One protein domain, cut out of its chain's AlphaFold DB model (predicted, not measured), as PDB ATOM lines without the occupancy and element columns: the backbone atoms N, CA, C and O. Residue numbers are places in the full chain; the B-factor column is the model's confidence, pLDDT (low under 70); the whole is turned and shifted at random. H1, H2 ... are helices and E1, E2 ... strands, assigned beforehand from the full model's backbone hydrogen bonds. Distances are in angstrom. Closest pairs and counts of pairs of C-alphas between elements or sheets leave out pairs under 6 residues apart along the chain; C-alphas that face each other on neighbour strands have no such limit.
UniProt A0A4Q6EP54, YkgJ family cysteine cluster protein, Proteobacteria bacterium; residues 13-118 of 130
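What this domain is: This is residues 13 to 118 of the 130 residues of the protein "YkgJ family cysteine cluster protein" of Proteobacteria bacterium (UniProt A0A4Q6EP54). This is mostly loops, with little regular structure: at one end H4 packs on the antiparallel hairpin E1 E2, and short H1, H2 and H5 sit among loops toward the other. The printed part has 106 residues, 38 in named elements, ordered H1 H2 H3 H4 E1 E2 H5, class mixed. It is compact, radius of gyration of the C-alphas 14.1 A, spanning 40 by 27 by 21 A.

How they stand to each other: Look first at the hairpin of E1, residues 64 to 68, and E2, residues 73 to 76, where N 65 and O 75 are 2.8 A apart, within hydrogen-bond range. The closest C-alphas of H4, residues 51 to 60, and E1 are Leu 58 and Val 64, 5.4 A. H3, residues 35 to 40, is close to H4 but not clearly touching, closest C-alphas Arg 35 and Asn 51, 7.5 A. H3, H4 and H5, residues 101 to 105, have every O i to N i+4 pair within hydrogen-bond range. H1, residues 18 to 21, and H2, residues 25 to 28, touch no helix and are too short for such pairs.

Where its parts are: Find C-alpha 18, beginning H1, at (127.458, 145.928, 160.555). H4 runs 14.2 A and E1 11.2 A; H5 ends at C-alpha 105, (115.976, 155.568, 164.808).

The domain as a whole: The printed part has no cut. The link E2 to H5 is long; no printed residue is under 70 in pLDDT.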
ATOM      1  N   ALA A  13     118.936 141.232 158.838       96.56
ATOM      2  CA  ALA A  13     118.714 141.606 160.231       96.56
ATOM      3  C   ALA A  13     119.839 142.530 160.718       96.56
ATOM      4  O   ALA A  13     121.028 142.243 160.537       96.56
ATOM      5  N   TYR A  14     119.454 143.654 161.310       95.94
ATOM      6  CA  TYR A  14     120.383 144.666 161.773       95.94
ATOM      7  C   TYR A  14     121.157 144.194 163.004       95.94
ATOM      8  O   TYR A  14     120.614 143.579 163.919       95.94
ATOM      9  N   ARG A  15     122.448 144.528 163.031       94.31
ATOM     10  CA  ARG A  15     123.331 144.433 164.194       94.31
ATOM     11  C   ARG A  15     124.246 145.648 164.163       94.31
ATOM     12  O   ARG A  15     124.758 145.985 163.095       94.31
ATOM     13  N   ALA A  16     124.497 146.270 165.313       89.69
ATOM     14  CA  ALA A  16     125.309 147.489 165.392       89.69
ATOM     15  C   ALA A  16     126.715 147.330 164.773       89.69
ATOM     16  O   ALA A  16     127.238 148.262 164.164       89.69
ATOM     17  N   SER A  17     127.295 146.126 164.843       91.50
ATOM     18  CA  SER A  17     128.602 145.813 164.254       91.50
ATOM     19  C   SER A  17     128.649 145.938 162.724       91.50
ATOM     20  O   SER A  17     129.714 146.220 162.179       91.50
ATOM     21  N   LEU A  18     127.516 145.809 162.018       92.75
ATOM     22  CA  LEU A  18     127.458 145.928 160.555       92.75
ATOM     23  C   LEU A  18     127.856 147.325 160.066       92.75
ATOM     24  O   LEU A  18     128.442 147.470 158.996       92.75
ATOM     25  N   CYS A  19     127.567 148.371 160.843       89.88
ATOM     26  CA  CYS A  19     127.871 149.749 160.458       89.88
ATOM     27  C   CYS A  19     129.380 149.998 160.288       89.88
ATOM     28  O   CYS A  19     129.763 150.841 159.478       89.88
ATOM     29  N   ALA A  20     130.238 149.245 160.988       88.75
ATOM     30  CA  ALA A  20     131.692 149.412 160.925       88.75
ATOM     31  C   ALA A  20     132.284 149.030 159.553       88.75
ATOM     32  O   ALA A  20     133.228 149.672 159.084       88.75
ATOM     33  N   SER A  21     131.708 148.028 158.887       91.12
ATOM     34  CA  SER A  21     132.160 147.498 157.591       91.12
ATOM     35  C   SER A  21     131.235 147.854 156.422       91.12
ATOM     36  O   SER A  21     131.447 147.377 155.307       91.12
ATOM     37  N   CYS A  22     130.209 148.682 156.641       92.94
ATOM     38  CA  CYS A  22     129.223 149.054 155.627       92.94
ATOM     39  C   CYS A  22     129.708 150.209 154.735       92.94
ATOM     40  O   CYS A  22     130.363 151.139 155.200       92.94
ATOM     41  N   VAL A  23     129.309 150.227 153.463       92.81
ATOM     42  CA  VAL A  23     129.516 151.366 152.535       92.81
ATOM     43  C   VAL A  23     128.592 152.566 152.806       92.81
ATOM     44  O   VAL A  23     128.437 153.423 151.943       92.81
ATOM     45  N   ALA A  24     127.964 152.628 153.985       94.44
ATOM     46  CA  ALA A  24     126.941 153.608 154.357       94.44
ATOM     47  C   ALA A  24     125.714 153.609 153.423       94.44
ATOM     48  O   ALA A  24     125.218 154.660 153.029       94.44
ATOM     49  N   ALA A  25     125.198 152.420 153.086       94.38
ATOM     50  CA  ALA A  25     124.066 152.265 152.167       94.38
ATOM     51  C   ALA A  25     122.821 153.081 152.573       94.38
ATOM     52  O   ALA A  25     122.204 153.707 151.713       94.38
ATOM     53  N   CYS A  26     122.494 153.153 153.870       93.75
ATOM     54  CA  CYS A  26     121.389 153.979 154.376       93.75
ATOM     55  C   CYS A  26     121.593 155.479 154.111       93.75
ATOM     56  O   CYS A  26     120.635 156.188 153.831       93.75
ATOM     57  N   CYS A  27     122.840 155.962 154.097       95.25
ATOM     58  CA  CYS A  27     123.170 157.340 153.735       95.25
ATOM     59  C   CYS A  27     123.100 157.596 152.222       95.25
ATOM     60  O   CYS A  27     123.422 158.696 151.797       95.25
ATOM     61  N   THR A  28     122.714 156.616 151.401       95.25
ATOM     62  CA  THR A  28     122.434 156.801 149.961       95.25
ATOM     63  C   THR A  28     120.941 156.715 149.640       95.25
ATOM     64  O   THR A  28     120.547 156.688 148.473       95.25
ATOM     65  N   MET A  29     120.103 156.607 150.670       95.69
ATOM     66  CA  MET A  29     118.653 156.651 150.537       95.69
ATOM     67  C   MET A  29     118.165 158.104 150.638       95.69
ATOM     68  O   MET A  29     118.825 158.920 151.293       95.69
ATOM     69  N   PRO A  30     117.027 158.443 150.007       95.88
ATOM     70  CA  PRO A  30     116.359 159.719 150.232       95.88
ATOM     71  C   PRO A  30     116.067 159.923 151.721       95.88
ATOM     72  O   PRO A  30     115.637 158.992 152.405       95.88
ATOM     73  N   LEU A  31     116.312 161.134 152.220       96.81
ATOM     74  CA  LEU A  31     116.147 161.466 153.630       96.81
ATOM     75  C   LEU A  31     115.138 162.600 153.780       96.81
ATOM     76  O   LEU A  31     115.437 163.757 153.488       96.81
ATOM     77  N   GLU A  32     113.948 162.238 154.244       96.75
ATOM     78  CA  GLU A  32     112.918 163.182 154.660       96.75
ATOM     79  C   GLU A  32     113.062 163.474 156.157       96.75
ATOM     80  O   GLU A  32     113.227 162.563 156.978       96.75
ATOM     81  N   VAL A  33     113.023 164.758 156.504       97.44
ATOM     82  CA  VAL A  33     113.197 165.248 157.874       97.44
ATOM     83  C   VAL A  33     112.137 166.278 158.224       97.44
ATOM     84  O   VAL A  33     111.565 166.923 157.340       97.44
ATOM     85  N   LYS A  34     111.881 166.443 159.520       96.88
ATOM     86  CA  LYS A  34     110.986 167.488 160.026       96.88
ATOM     87  C   LYS A  34     111.742 168.775 160.345       96.88
ATOM     88  O   LYS A  34     112.974 168.818 160.310       96.88
ATOM     89  N   ARG A  35     110.996 169.824 160.690       96.69
ATOM     90  CA  ARG A  35     111.548 171.114 161.112       96.69
ATOM     91  C   ARG A  35     112.524 170.970 162.284       96.69
ATOM     92  O   ARG A  35     113.617 171.522 162.224       96.69
ATOM     93  N   GLU A  36     112.183 170.159 163.279       96.81
ATOM     94  CA  GLU A  36     112.990 169.972 164.493       96.81
ATOM     95  C   GLU A  36     114.337 169.299 164.186       96.81
ATOM     96  O   GLU A  36     115.333 169.510 164.875       96.81
ATOM     97  N   ASP A  37     114.393 168.473 163.139       97.56
ATOM     98  CA  ASP A  37     115.643 167.874 162.677       97.56
ATOM     99  C   ASP A  37     116.538 168.901 161.979       97.56
ATOM    100  O   ASP A  37     117.755 168.850 162.149       97.56
ATOM    101  N   LEU A  38     115.961 169.841 161.221       97.50
ATOM    102  CA  LEU A  38     116.723 170.947 160.635       97.50
ATOM    103  C   LEU A  38     117.315 171.836 161.732       97.50
ATOM    104  O   LEU A  38     118.472 172.238 161.627       97.50
ATOM    105  N   GLU A  39     116.543 172.119 162.783       96.88
ATOM    106  CA  GLU A  39     117.000 172.895 163.943       96.88
ATOM    107  C   GLU A  39     118.116 172.162 164.684       96.88
ATOM    108  O   GLU A  39     119.162 172.742 164.969       96.88
ATOM    109  N   ARG A  40     117.961 170.850 164.904       96.44
ATOM    110  CA  ARG A  40     119.014 170.007 165.491       96.44
ATOM    111  C   ARG A  40     120.301 170.021 164.669       96.44
ATOM    112  O   ARG A  40     121.387 169.991 165.241       96.44
ATOM    113  N   LEU A  41     120.183 170.067 163.344       96.31
ATOM    114  CA  LEU A  41     121.313 170.184 162.422       96.31
ATOM    115  C   LEU A  41     121.908 171.603 162.362       96.31
ATOM    116  O   LEU A  41     122.916 171.793 161.686       96.31
ATOM    117  N   GLY A  42     121.306 172.593 163.031       95.88
ATOM    118  CA  GLY A  42     121.728 173.994 162.974       95.88
ATOM    119  C   GLY A  42     121.452 174.664 161.625       95.88
ATOM    120  O   GLY A  42     122.018 175.708 161.322       95.88
ATOM    121  N   LEU A  43     120.594 174.069 160.795       96.44
ATOM    122  CA  LEU A  43     120.235 174.591 159.470       96.44
ATOM    123  C   LEU A  43     119.090 175.600 159.540       96.44
ATOM    124  O   LEU A  43     118.696 176.174 158.528       96.44
ATOM    125  N   ALA A  44     118.503 175.758 160.714       96.62
ATOM    126  CA  ALA A  44     117.189 176.314 160.930       96.62
ATOM    127  C   ALA A  44     117.138 176.919 162.331       96.62
ATOM    128  O   ALA A  44     117.502 176.248 163.293       96.62
ATOM    129  N   ASP A  45     116.686 178.165 162.437       94.75
ATOM    130  CA  ASP A  45     116.578 178.851 163.726       94.75
ATOM    131  C   ASP A  45     115.144 178.773 164.278       94.75
ATOM    132  O   ASP A  45     114.215 179.071 163.526       94.75
ATOM    133  N   PRO A  46     114.916 178.438 165.560       91.31
ATOM    134  CA  PRO A  46     113.567 178.338 166.133       91.31
ATOM    135  C   PRO A  46     112.675 179.581 165.940       91.31
ATOM    136  O   PRO A  46     111.450 179.471 165.964       91.31
ATOM    137  N   SER A  47     113.254 180.765 165.720       92.25
ATOM    138  CA  SER A  47     112.515 181.996 165.406       92.25
ATOM    139  C   SER A  47     111.960 182.051 163.972       92.25
ATOM    140  O   SER A  47     111.065 182.853 163.684       92.25
ATOM    141  N   GLU A  48     112.432 181.205 163.048       91.56
ATOM    142  CA  GLU A  48     111.913 181.118 161.679       91.56
ATOM    143  C   GLU A  48     110.548 180.399 161.646       91.56
ATOM    144  O   GLU A  48     110.441 179.228 161.293       91.56
ATOM    145  N   VAL A  49     109.470 181.136 161.925       89.69
ATOM    146  CA  VAL A  49     108.095 180.592 162.019       89.69
ATOM    147  C   VAL A  49     107.586 179.941 160.718       89.69
ATOM    148  O   VAL A  49     106.705 179.087 160.734       89.69
ATOM    149  N   SER A  50     108.091 180.350 159.547       94.38
ATOM    150  CA  SER A  50     107.541 179.910 158.258       94.38
ATOM    151  C   SER A  50     108.388 178.832 157.579       94.38
ATOM    152  O   SER A  50     109.377 179.146 156.911       94.38
ATOM    153  N   ASN A  51     107.895 177.588 157.588       94.44
ATOM    154  CA  ASN A  51     108.488 176.460 156.851       94.44
ATOM    155  C   ASN A  51     108.699 176.755 155.355       94.44
ATOM    156  O   ASN A  51     109.680 176.313 154.758       94.44
ATOM    157  N   LYS A  52     107.831 177.565 154.733       93.69
ATOM    158  CA  LYS A  52     107.995 177.982 153.329       93.69
ATOM    159  C   LYS A  52     109.206 178.896 153.122       93.69
ATOM    160  O   LYS A  52     109.871 178.775 152.096       93.69
ATOM    161  N   LYS A  53     109.483 179.821 154.049       95.19
ATOM    162  CA  LYS A  53     110.657 180.712 153.962       95.19
ATOM    163  C   LYS A  53     111.946 179.925 154.181       95.19
ATOM    164  O   LYS A  53     112.864 180.050 153.376       95.19
ATOM    165  N   VAL A  54     111.949 179.063 155.198       96.88
ATOM    166  CA  VAL A  54     113.042 178.127 155.496       96.88
ATOM    167  C   VAL A  54     113.352 177.276 154.273       96.88
ATOM    168  O   VAL A  54     114.494 177.240 153.829       96.88
ATOM    169  N   MET A  55     112.335 176.643 153.678       96.12
ATOM    170  CA  MET A  55     112.522 175.830 152.478       96.12
ATOM    171  C   MET A  55     113.173 176.633 151.352       96.12
ATOM    172  O   MET A  55     114.153 176.167 150.786       96.12
ATOM    173  N   LYS A  56     112.677 177.838 151.036       96.50
ATOM    174  CA  LYS A  56     113.240 178.646 149.941       96.50
ATOM    175  C   LYS A  56     114.709 178.996 150.180       96.50
ATOM    176  O   LYS A  56     115.501 178.963 149.242       96.50
ATOM    177  N   ARG A  57     115.068 179.328 151.425       97.31
ATOM    178  CA  ARG A  57     116.454 179.595 151.825       97.31
ATOM    179  C   ARG A  57     117.318 178.343 151.656       97.31
ATOM    180  O   ARG A  57     118.300 178.385 150.924       97.31
ATOM    181  N   LEU A  58     116.898 177.223 152.241       97.62
ATOM    182  CA  LEU A  58     117.643 175.962 152.197       97.62
ATOM    183  C   LEU A  58     117.731 175.350 150.791       97.62
ATOM    184  O   LEU A  58     118.713 174.682 150.485       97.62
ATOM    185  N   GLN A  59     116.753 175.594 149.916       97.00
ATOM    186  CA  GLN A  59     116.843 175.238 148.495       97.00
ATOM    187  C   GLN A  59     117.924 176.047 147.782       97.00
ATOM    188  O   GLN A  59     118.713 175.489 147.026       97.00
ATOM    189  N   LYS A  60     117.997 177.358 148.044       97.44
ATOM    190  CA  LYS A  60     119.037 178.224 147.473       97.44
ATOM    191  C   LYS A  60     120.437 177.838 147.961       97.44
ATOM    192  O   LYS A  60     121.393 177.958 147.205       97.44
ATOM    193  N   GLU A  61     120.548 177.369 149.200       97.25
ATOM    194  CA  GLU A  61     121.789 176.847 149.786       97.25
ATOM    195  C   GLU A  61     122.130 175.418 149.312       97.25
ATOM    196  O   GLU A  61     123.209 174.920 149.618       97.25
ATOM    197  N   GLY A  62     121.239 174.750 148.568       96.81
ATOM    198  CA  GLY A  62     121.448 173.379 148.089       96.81
ATOM    199  C   GLY A  62     121.340 172.308 149.180       96.81
ATOM    200  O   GLY A  62     121.876 171.217 149.020       96.81
ATOM    201  N   VAL A  63     120.667 172.610 150.292       97.44
ATOM    202  CA  VAL A  63     120.516 171.722 151.458       97.44
ATOM    203  C   VAL A  63     119.231 170.897 151.381       97.44
ATOM    204  O   VAL A  63     119.202 169.738 151.805       97.44
ATOM    205  N   VAL A  64     118.154 171.492 150.863       97.75
ATOM    206  CA  VAL A  64     116.829 170.873 150.713       97.75
ATOM    207  C   VAL A  64     116.478 170.809 149.236       97.75
ATOM    208  O   VAL A  64     116.547 171.819 148.547       97.75
ATOM    209  N   ARG A  65     116.015 169.648 148.773       97.00
ATOM    210  CA  ARG A  65     115.519 169.450 147.408       97.00
ATOM    211  C   ARG A  65     114.068 169.896 147.266       97.00
ATOM    212  O   ARG A  65     113.717 170.676 146.384       97.00
ATOM    213  N   THR A  66     113.191 169.415 148.146       97.12
ATOM    214  CA  THR A  66     111.759 169.753 148.122       97.12
ATOM    215  C   THR A  66     111.150 169.782 149.520       97.12
ATOM    216  O   THR A  66     111.708 169.231 150.466       97.12
ATOM    217  N   TYR A  67     109.990 170.422 149.644       97.56
ATOM    218  CA  TYR A  67     109.188 170.470 150.861       97.56
ATOM    219  C   TYR A  67     107.750 170.068 150.553       97.56
ATOM    220  O   TYR A  67     107.105 170.644 149.671       97.56
ATOM    221  N   ARG A  68     107.231 169.105 151.311       96.75
ATOM    222  CA  ARG A  68     105.851 168.637 151.206       96.75
ATOM    223  C   ARG A  68     105.016 169.264 152.316       96.75
ATOM    224  O   ARG A  68     105.012 168.784 153.441       96.75
ATOM    225  N   ALA A  69     104.250 170.300 151.975       94.56
ATOM    226  CA  ALA A  69     103.432 171.030 152.945       94.56
ATOM    227  C   ALA A  69     102.358 170.171 153.637       94.56
ATOM    228  O   ALA A  69     102.006 170.458 154.770       94.56
ATOM    229  N   SER A  70     101.852 169.116 152.988       95.19
ATOM    230  CA  SER A  70     100.812 168.252 153.565       95.19
ATOM    231  C   SER A  70     101.306 167.372 154.716       95.19
ATOM    232  O   SER A  70     100.501 166.925 155.521       95.19
ATOM    233  N   THR A  71     102.606 167.076 154.767       95.62
ATOM    234  CA  THR A  71     103.231 166.243 155.812       95.62
ATOM    235  C   THR A  71     104.308 166.997 156.588       95.62
ATOM    236  O   THR A  71     104.950 166.415 157.453       95.62
ATOM    237  N   GLU A  72     104.550 168.257 156.224       96.12
ATOM    238  CA  GLU A  72     105.617 169.113 156.746       96.12
ATOM    239  C   GLU A  72     107.017 168.478 156.693       96.12
ATOM    240  O   GLU A  72     107.859 168.695 157.562       96.12
ATOM    241  N   LEU A  73     107.279 167.693 155.641       97.44
ATOM    242  CA  LEU A  73     108.562 167.020 155.445       97.44
ATOM    243  C   LEU A  73     109.443 167.772 154.453       97.44
ATOM    244  O   LEU A  73     109.003 168.157 153.365       97.44
ATOM    245  N   PHE A  74     110.710 167.923 154.819       98.19
ATOM    246  CA  PHE A  74     111.777 168.441 153.977       98.19
ATOM    247  C   PHE A  74     112.589 167.265 153.446       98.19
ATOM    248  O   PHE A  74     113.166 166.504 154.222       98.19
ATOM    249  N   LEU A  75     112.654 167.114 152.128       98.00
ATOM    250  CA  LEU A  75     113.563 166.167 151.499       98.00
ATOM    251  C   LEU A  75     114.936 166.827 151.382       98.00
ATOM    252  O   LEU A  75     115.075 167.817 150.658       98.00
ATOM    253  N   LEU A  76     115.938 166.286 152.071       98.06
ATOM    254  CA  LEU A  76     117.307 166.788 151.969       98.06
ATOM    255  C   LEU A  76     117.890 166.519 150.581       98.06
ATOM    256  O   LEU A  76     117.598 165.500 149.952       98.06
ATOM    257  N   GLU A  77     118.731 167.440 150.126       98.12
ATOM    258  CA  GLU A  77     119.473 167.276 148.884       98.12
ATOM    259  C   GLU A  77     120.574 166.216 149.039       98.12
ATOM    260  O   GLU A  77     121.125 165.983 150.128       98.12
ATOM    261  N   GLN A  78     120.879 165.542 147.933       97.56
ATOM    262  CA  GLN A  78     121.952 164.556 147.855       97.56
ATOM    263  C   GLN A  78     123.117 165.104 147.029       97.56
ATOM    264  O   GLN A  78     122.964 165.969 146.170       97.56
ATOM    265  N   LYS A  79     124.309 164.565 147.270       96.81
ATOM    266  CA  LYS A  79     125.461 164.781 146.398       96.81
ATOM    267  C   LYS A  79     125.187 164.182 145.017       96.81
ATOM    268  O   LYS A  79     124.306 163.341 144.848       96.81
ATOM    269  N   SER A  80     126.012 164.549 144.042       95.19
ATOM    270  CA  SER A  80     125.918 164.040 142.668       95.19
ATOM    271  C   SER A  80     126.016 162.511 142.558       95.19
ATOM    272  O   SER A  80     125.454 161.936 141.631       95.19
ATOM    273  N   ASP A  81     126.679 161.840 143.506       93.62
ATOM    274  CA  ASP A  81     126.772 160.374 143.580       93.62
ATOM    275  C   ASP A  81     125.572 159.707 144.286       93.62
ATOM    276  O   ASP A  81     125.580 158.498 144.533       93.62
ATOM    277  N   GLY A  82     124.546 160.485 144.643       94.06
ATOM    278  CA  GLY A  82     123.357 160.023 145.358       94.06
ATOM    279  C   GLY A  82     123.583 159.769 146.851       94.06
ATOM    280  O   GLY A  82     122.723 159.180 147.510       94.06
ATOM    281  N   SER A  83     124.729 160.167 147.409       96.56
ATOM    282  CA  SER A  83     124.967 160.093 148.851       96.56
ATOM    283  C   SER A  83     124.445 161.324 149.594       96.56
ATOM    284  O   SER A  83     124.301 162.412 149.044       96.56
ATOM    285  N   CYS A  84     124.149 161.163 150.880       96.94
ATOM    286  CA  CYS A  84     123.761 162.248 151.770       96.94
ATOM    287  C   CYS A  84     124.856 163.323 151.810       96.94
ATOM    288  O   CYS A  84     126.045 163.006 151.919       96.94
ATOM    289  N   GLN A  85     124.457 164.596 151.806       96.19
ATOM    290  CA  GLN A  85     125.374 165.734 151.935       96.19
ATOM    291  C   GLN A  85     126.300 165.640 153.163       96.19
ATOM    292  O   GLN A  85     127.475 165.988 153.073       96.19
ATOM    293  N   PHE A  86     125.823 165.050 154.267       96.69
ATOM    294  CA  PHE A  86     126.592 164.855 155.502       96.69
ATOM    295  C   PHE A  86     127.414 163.556 155.545       96.69
ATOM    296  O   PHE A  86     127.883 163.156 156.612       96.69
ATOM    297  N   LEU A  87     127.558 162.833 154.432       96.44
ATOM    298  CA  LEU A  87     128.418 161.651 154.378       96.44
ATOM    299  C   LEU A  87     129.878 162.070 154.151       96.44
ATOM    300  O   LEU A  87     130.206 162.673 153.130       96.44
ATOM    301  N   GLY A  88     130.756 161.733 155.091       94.19
ATOM    302  CA  GLY A  88     132.199 161.928 154.992       94.19
ATOM    303  C   GLY A  88     132.869 160.938 154.035       94.19
ATOM    304  O   GLY A  88     132.300 159.907 153.661       94.19
ATOM    305  N   ALA A  89     134.110 161.241 153.647       91.62
ATOM    306  CA  ALA A  89     134.906 160.396 152.752       91.62
ATOM    307  C   ALA A  89     135.207 159.002 153.345       91.62
ATOM    308  O   ALA A  89     135.320 158.018 152.617       91.62
ATOM    309  N   ASP A  90     135.251 158.892 154.674       90.38
ATOM    310  CA  ASP A  90     135.433 157.647 155.433       90.38
ATOM    311  C   ASP A  90     134.169 156.756 155.483       90.38
ATOM    312  O   ASP A  90     134.170 155.664 156.074       90.38
ATOM    313  N   ARG A  91     133.091 157.203 154.824       91.44
ATOM    314  CA  ARG A  91     131.747 156.615 154.860       91.44
ATOM    315  C   ARG A  91     131.123 156.660 156.259       91.44
ATOM    316  O   ARG A  91     130.350 155.768 156.611       91.44
ATOM    317  N   ARG A  92     131.426 157.689 157.054       92.06
ATOM    318  CA  ARG A  92     130.724 158.006 158.305       92.06
ATOM    319  C   ARG A  92     129.999 159.340 158.181       92.06
ATOM    320  O   ARG A  92     130.305 160.163 157.330       92.06
ATOM    321  N   CYS A  93     128.969 159.530 158.996       94.38
ATOM    322  CA  CYS A  93     128.230 160.789 158.994       94.38
ATOM    323  C   CYS A  93     129.029 161.851 159.750       94.38
ATOM    324  O   CYS A  93     129.470 161.586 160.864       94.38
ATOM    325  N   THR A  94     129.174 163.033 159.158       96.50
ATOM    326  CA  THR A  94     129.916 164.159 159.744       96.50
ATOM    327  C   THR A  94     129.150 164.854 160.871       96.50
ATOM    328  O   THR A  94     129.763 165.484 161.720       96.50
ATOM    329  N   VAL A  95     127.824 164.694 160.918       96.56
ATOM    330  CA  VAL A  95     126.924 165.274 161.933       96.56
ATOM    331  C   VAL A  95     126.391 164.205 162.891       96.56
ATOM    332  O   VAL A  95     125.214 164.184 163.226       96.56
ATOM    333  N   TYR A  96     127.240 163.249 163.289       92.81
ATOM    334  CA  TYR A  96     126.812 162.046 164.018       92.81
ATOM    335  C   TYR A  96     126.000 162.358 165.290       92.81
ATOM    336  O   TYR A  96     124.946 161.755 165.507       92.81
ATOM    337  N   GLU A  97     126.444 163.344 166.072       95.06
ATOM    338  CA  GLU A  97     125.806 163.762 167.329       95.06
ATOM    339  C   GLU A  97     124.458 164.460 167.117       95.06
ATOM    340  O   GLU A  97     123.501 164.255 167.868       95.06
ATOM    341  N   THR A  98     124.341 165.232 166.040       96.75
ATOM    342  CA  THR A  98     123.148 166.018 165.700       96.75
ATOM    343  C   THR A  98     122.289 165.362 164.622       96.75
ATOM    344  O   THR A  98     121.409 166.005 164.050       96.75
ATOM    345  N   ARG A  99     122.495 164.063 164.362       96.12
ATOM    346  CA  ARG A  99     121.739 163.310 163.355       96.12
ATOM    347  C   ARG A  99     120.224 163.510 163.501       96.12
ATOM    348  O   ARG A  99     119.714 163.462 164.628       96.12
ATOM    349  N   PRO A 100     119.499 163.634 162.372       97.00
ATOM    350  CA  PRO A 100     118.043 163.632 162.367       97.00
ATOM    351  C   PRO A 100     117.477 162.414 163.085       97.00
ATOM    352  O   PRO A 100     118.062 161.323 163.043       97.00
ATOM    353  N   SER A 101     116.308 162.590 163.687       96.31
ATOM    354  CA  SER A 101     115.545 161.532 164.348       96.31
ATOM    355  C   SER A 101     115.352 160.316 163.433       96.31
ATOM    356  O   SER A 101     115.641 159.194 163.848       96.31
ATOM    357  N   THR A 102     115.027 160.542 162.154       95.25
ATOM    358  CA  THR A 102     114.938 159.504 161.114       95.25
ATOM    359  C   THR A 102     116.214 158.664 161.006       95.25
ATOM    360  O   THR A 102     116.153 157.439 160.957       95.25
ATOM    361  N   CYS A 103     117.393 159.297 161.005       95.69
ATOM    362  CA  CYS A 103     118.673 158.591 160.906       95.69
ATOM    363  C   CYS A 103     119.069 157.887 162.205       95.69
ATOM    364  O   CYS A 103     119.751 156.867 162.149       95.69
ATOM    365  N   ARG A 104     118.708 158.453 163.361       94.81
ATOM    366  CA  ARG A 104     119.037 157.894 164.678       94.81
ATOM    367  C   ARG A 104     118.174 156.672 165.002       94.81
ATOM    368  O   ARG A 104     118.707 155.711 165.543       94.81
ATOM    369  N   GLY A 105     116.892 156.699 164.635       94.69
ATOM    370  CA  GLY A 105     115.976 155.568 164.808       94.69
ATOM    371  C   GLY A 105     116.132 154.480 163.742       94.69
ATOM    372  O   GLY A 105     115.785 153.327 163.982       94.69
ATOM    373  N   PHE A 106     116.670 154.792 162.559       94.94
ATOM    374  CA  PHE A 106     116.912 153.771 161.541       94.94
ATOM    375  C   PHE A 106     118.122 152.889 161.897       94.94
ATOM    376  O   PHE A 106     119.199 153.415 162.185       94.94
ATOM    377  N   PRO A 107     118.031 151.552 161.774       95.19
ATOM    378  CA  PRO A 107     116.873 150.748 161.356       95.19
ATOM    379  C   PRO A 107     116.063 150.159 162.526       95.19
ATOM    380  O   PRO A 107     115.174 149.343 162.294       95.19
ATOM    381  N   ALA A 108     116.431 150.464 163.772       94.19
ATOM    382  CA  ALA A 108     115.903 149.798 164.962       94.19
ATOM    383  C   ALA A 108     114.426 150.119 165.219       94.19
ATOM    384  O   ALA A 108     113.657 149.206 165.499       94.19
ATOM    385  N   ASP A 109     114.048 151.385 165.053       94.94
ATOM    386  CA  ASP A 109     112.725 151.915 165.395       94.94
ATOM    387  C   ASP A 109     111.986 152.464 164.167       94.94
ATOM    388  O   ASP A 109     110.761 152.553 164.149       94.94
ATOM    389  N   LEU A 110     112.732 152.846 163.125       93.94
ATOM    390  CA  LEU A 110     112.210 153.505 161.929       93.94
ATOM    391  C   LEU A 110     112.725 152.846 160.650       93.94
ATOM    392  O   LEU A 110     113.856 152.365 160.582       93.94
ATOM    393  N   GLY A 111     111.906 152.891 159.600       92.25
ATOM    394  CA  GLY A 111     112.251 152.429 158.258       92.25
ATOM    395  C   GLY A 111     111.189 151.507 157.653       92.25
ATOM    396  O   GLY A 111     110.278 151.064 158.345       92.25
ATOM    397  N   PRO A 112     111.308 151.177 156.355       92.88
ATOM    398  CA  PRO A 112     110.328 150.347 155.651       92.88
ATOM    399  C   PRO A 112     110.351 148.877 156.099       92.88
ATOM    400  O   PRO A 112     109.416 148.131 155.825       92.88
ATOM    401  N   ARG A 113     111.422 148.446 156.776       95.56
ATOM    402  CA  ARG A 113     111.523 147.134 157.417       95.56
ATOM    403  C   ARG A 113     112.299 147.265 158.725       95.56
ATOM    404  O   ARG A 113     113.522 147.142 158.745       95.56
ATOM    405  N   VAL A 114     111.563 147.548 159.794       96.69
ATOM    406  CA  VAL A 114     112.092 147.731 161.153       96.69
ATOM    407  C   VAL A 114     112.908 146.510 161.585       96.69
ATOM    408  O   VAL A 114     112.500 145.371 161.361       96.69
ATOM    409  N   GLY A 115     114.087 146.747 162.159       96.75
ATOM    410  CA  GLY A 115     115.042 145.714 162.567       96.75
ATOM    411  C   GLY A 115     115.908 145.153 161.434       96.75
ATOM    412  O   GLY A 115     116.738 144.278 161.681       96.75
ATOM    413  N   PHE A 116     115.766 145.642 160.197       97.06
ATOM    414  CA  PHE A 116     116.551 145.198 159.042       97.06
ATOM    415  C   PHE A 116     117.203 146.382 158.333       97.06
ATOM    416  O   PHE A 116     116.681 147.492 158.330       97.06
ATOM    417  N   CYS A 117     118.352 146.153 157.696       96.00
ATOM    418  CA  CYS A 117     119.074 147.208 156.990       96.00
ATOM    419  C   CYS A 117     119.601 146.761 155.618       96.00
ATOM    420  O   CYS A 117     119.887 145.573 155.414       96.00
ATOM    421  N   PRO A 118     119.800 147.712 154.685       96.25
ATOM    422  CA  PRO A 118     120.361 147.449 153.366       96.25
ATOM    423  C   PRO A 118     121.893 147.322 153.420       96.25
ATOM    424  O   PRO A 118     122.605 147.988 152.671       96.25
TER     425      PRO A 118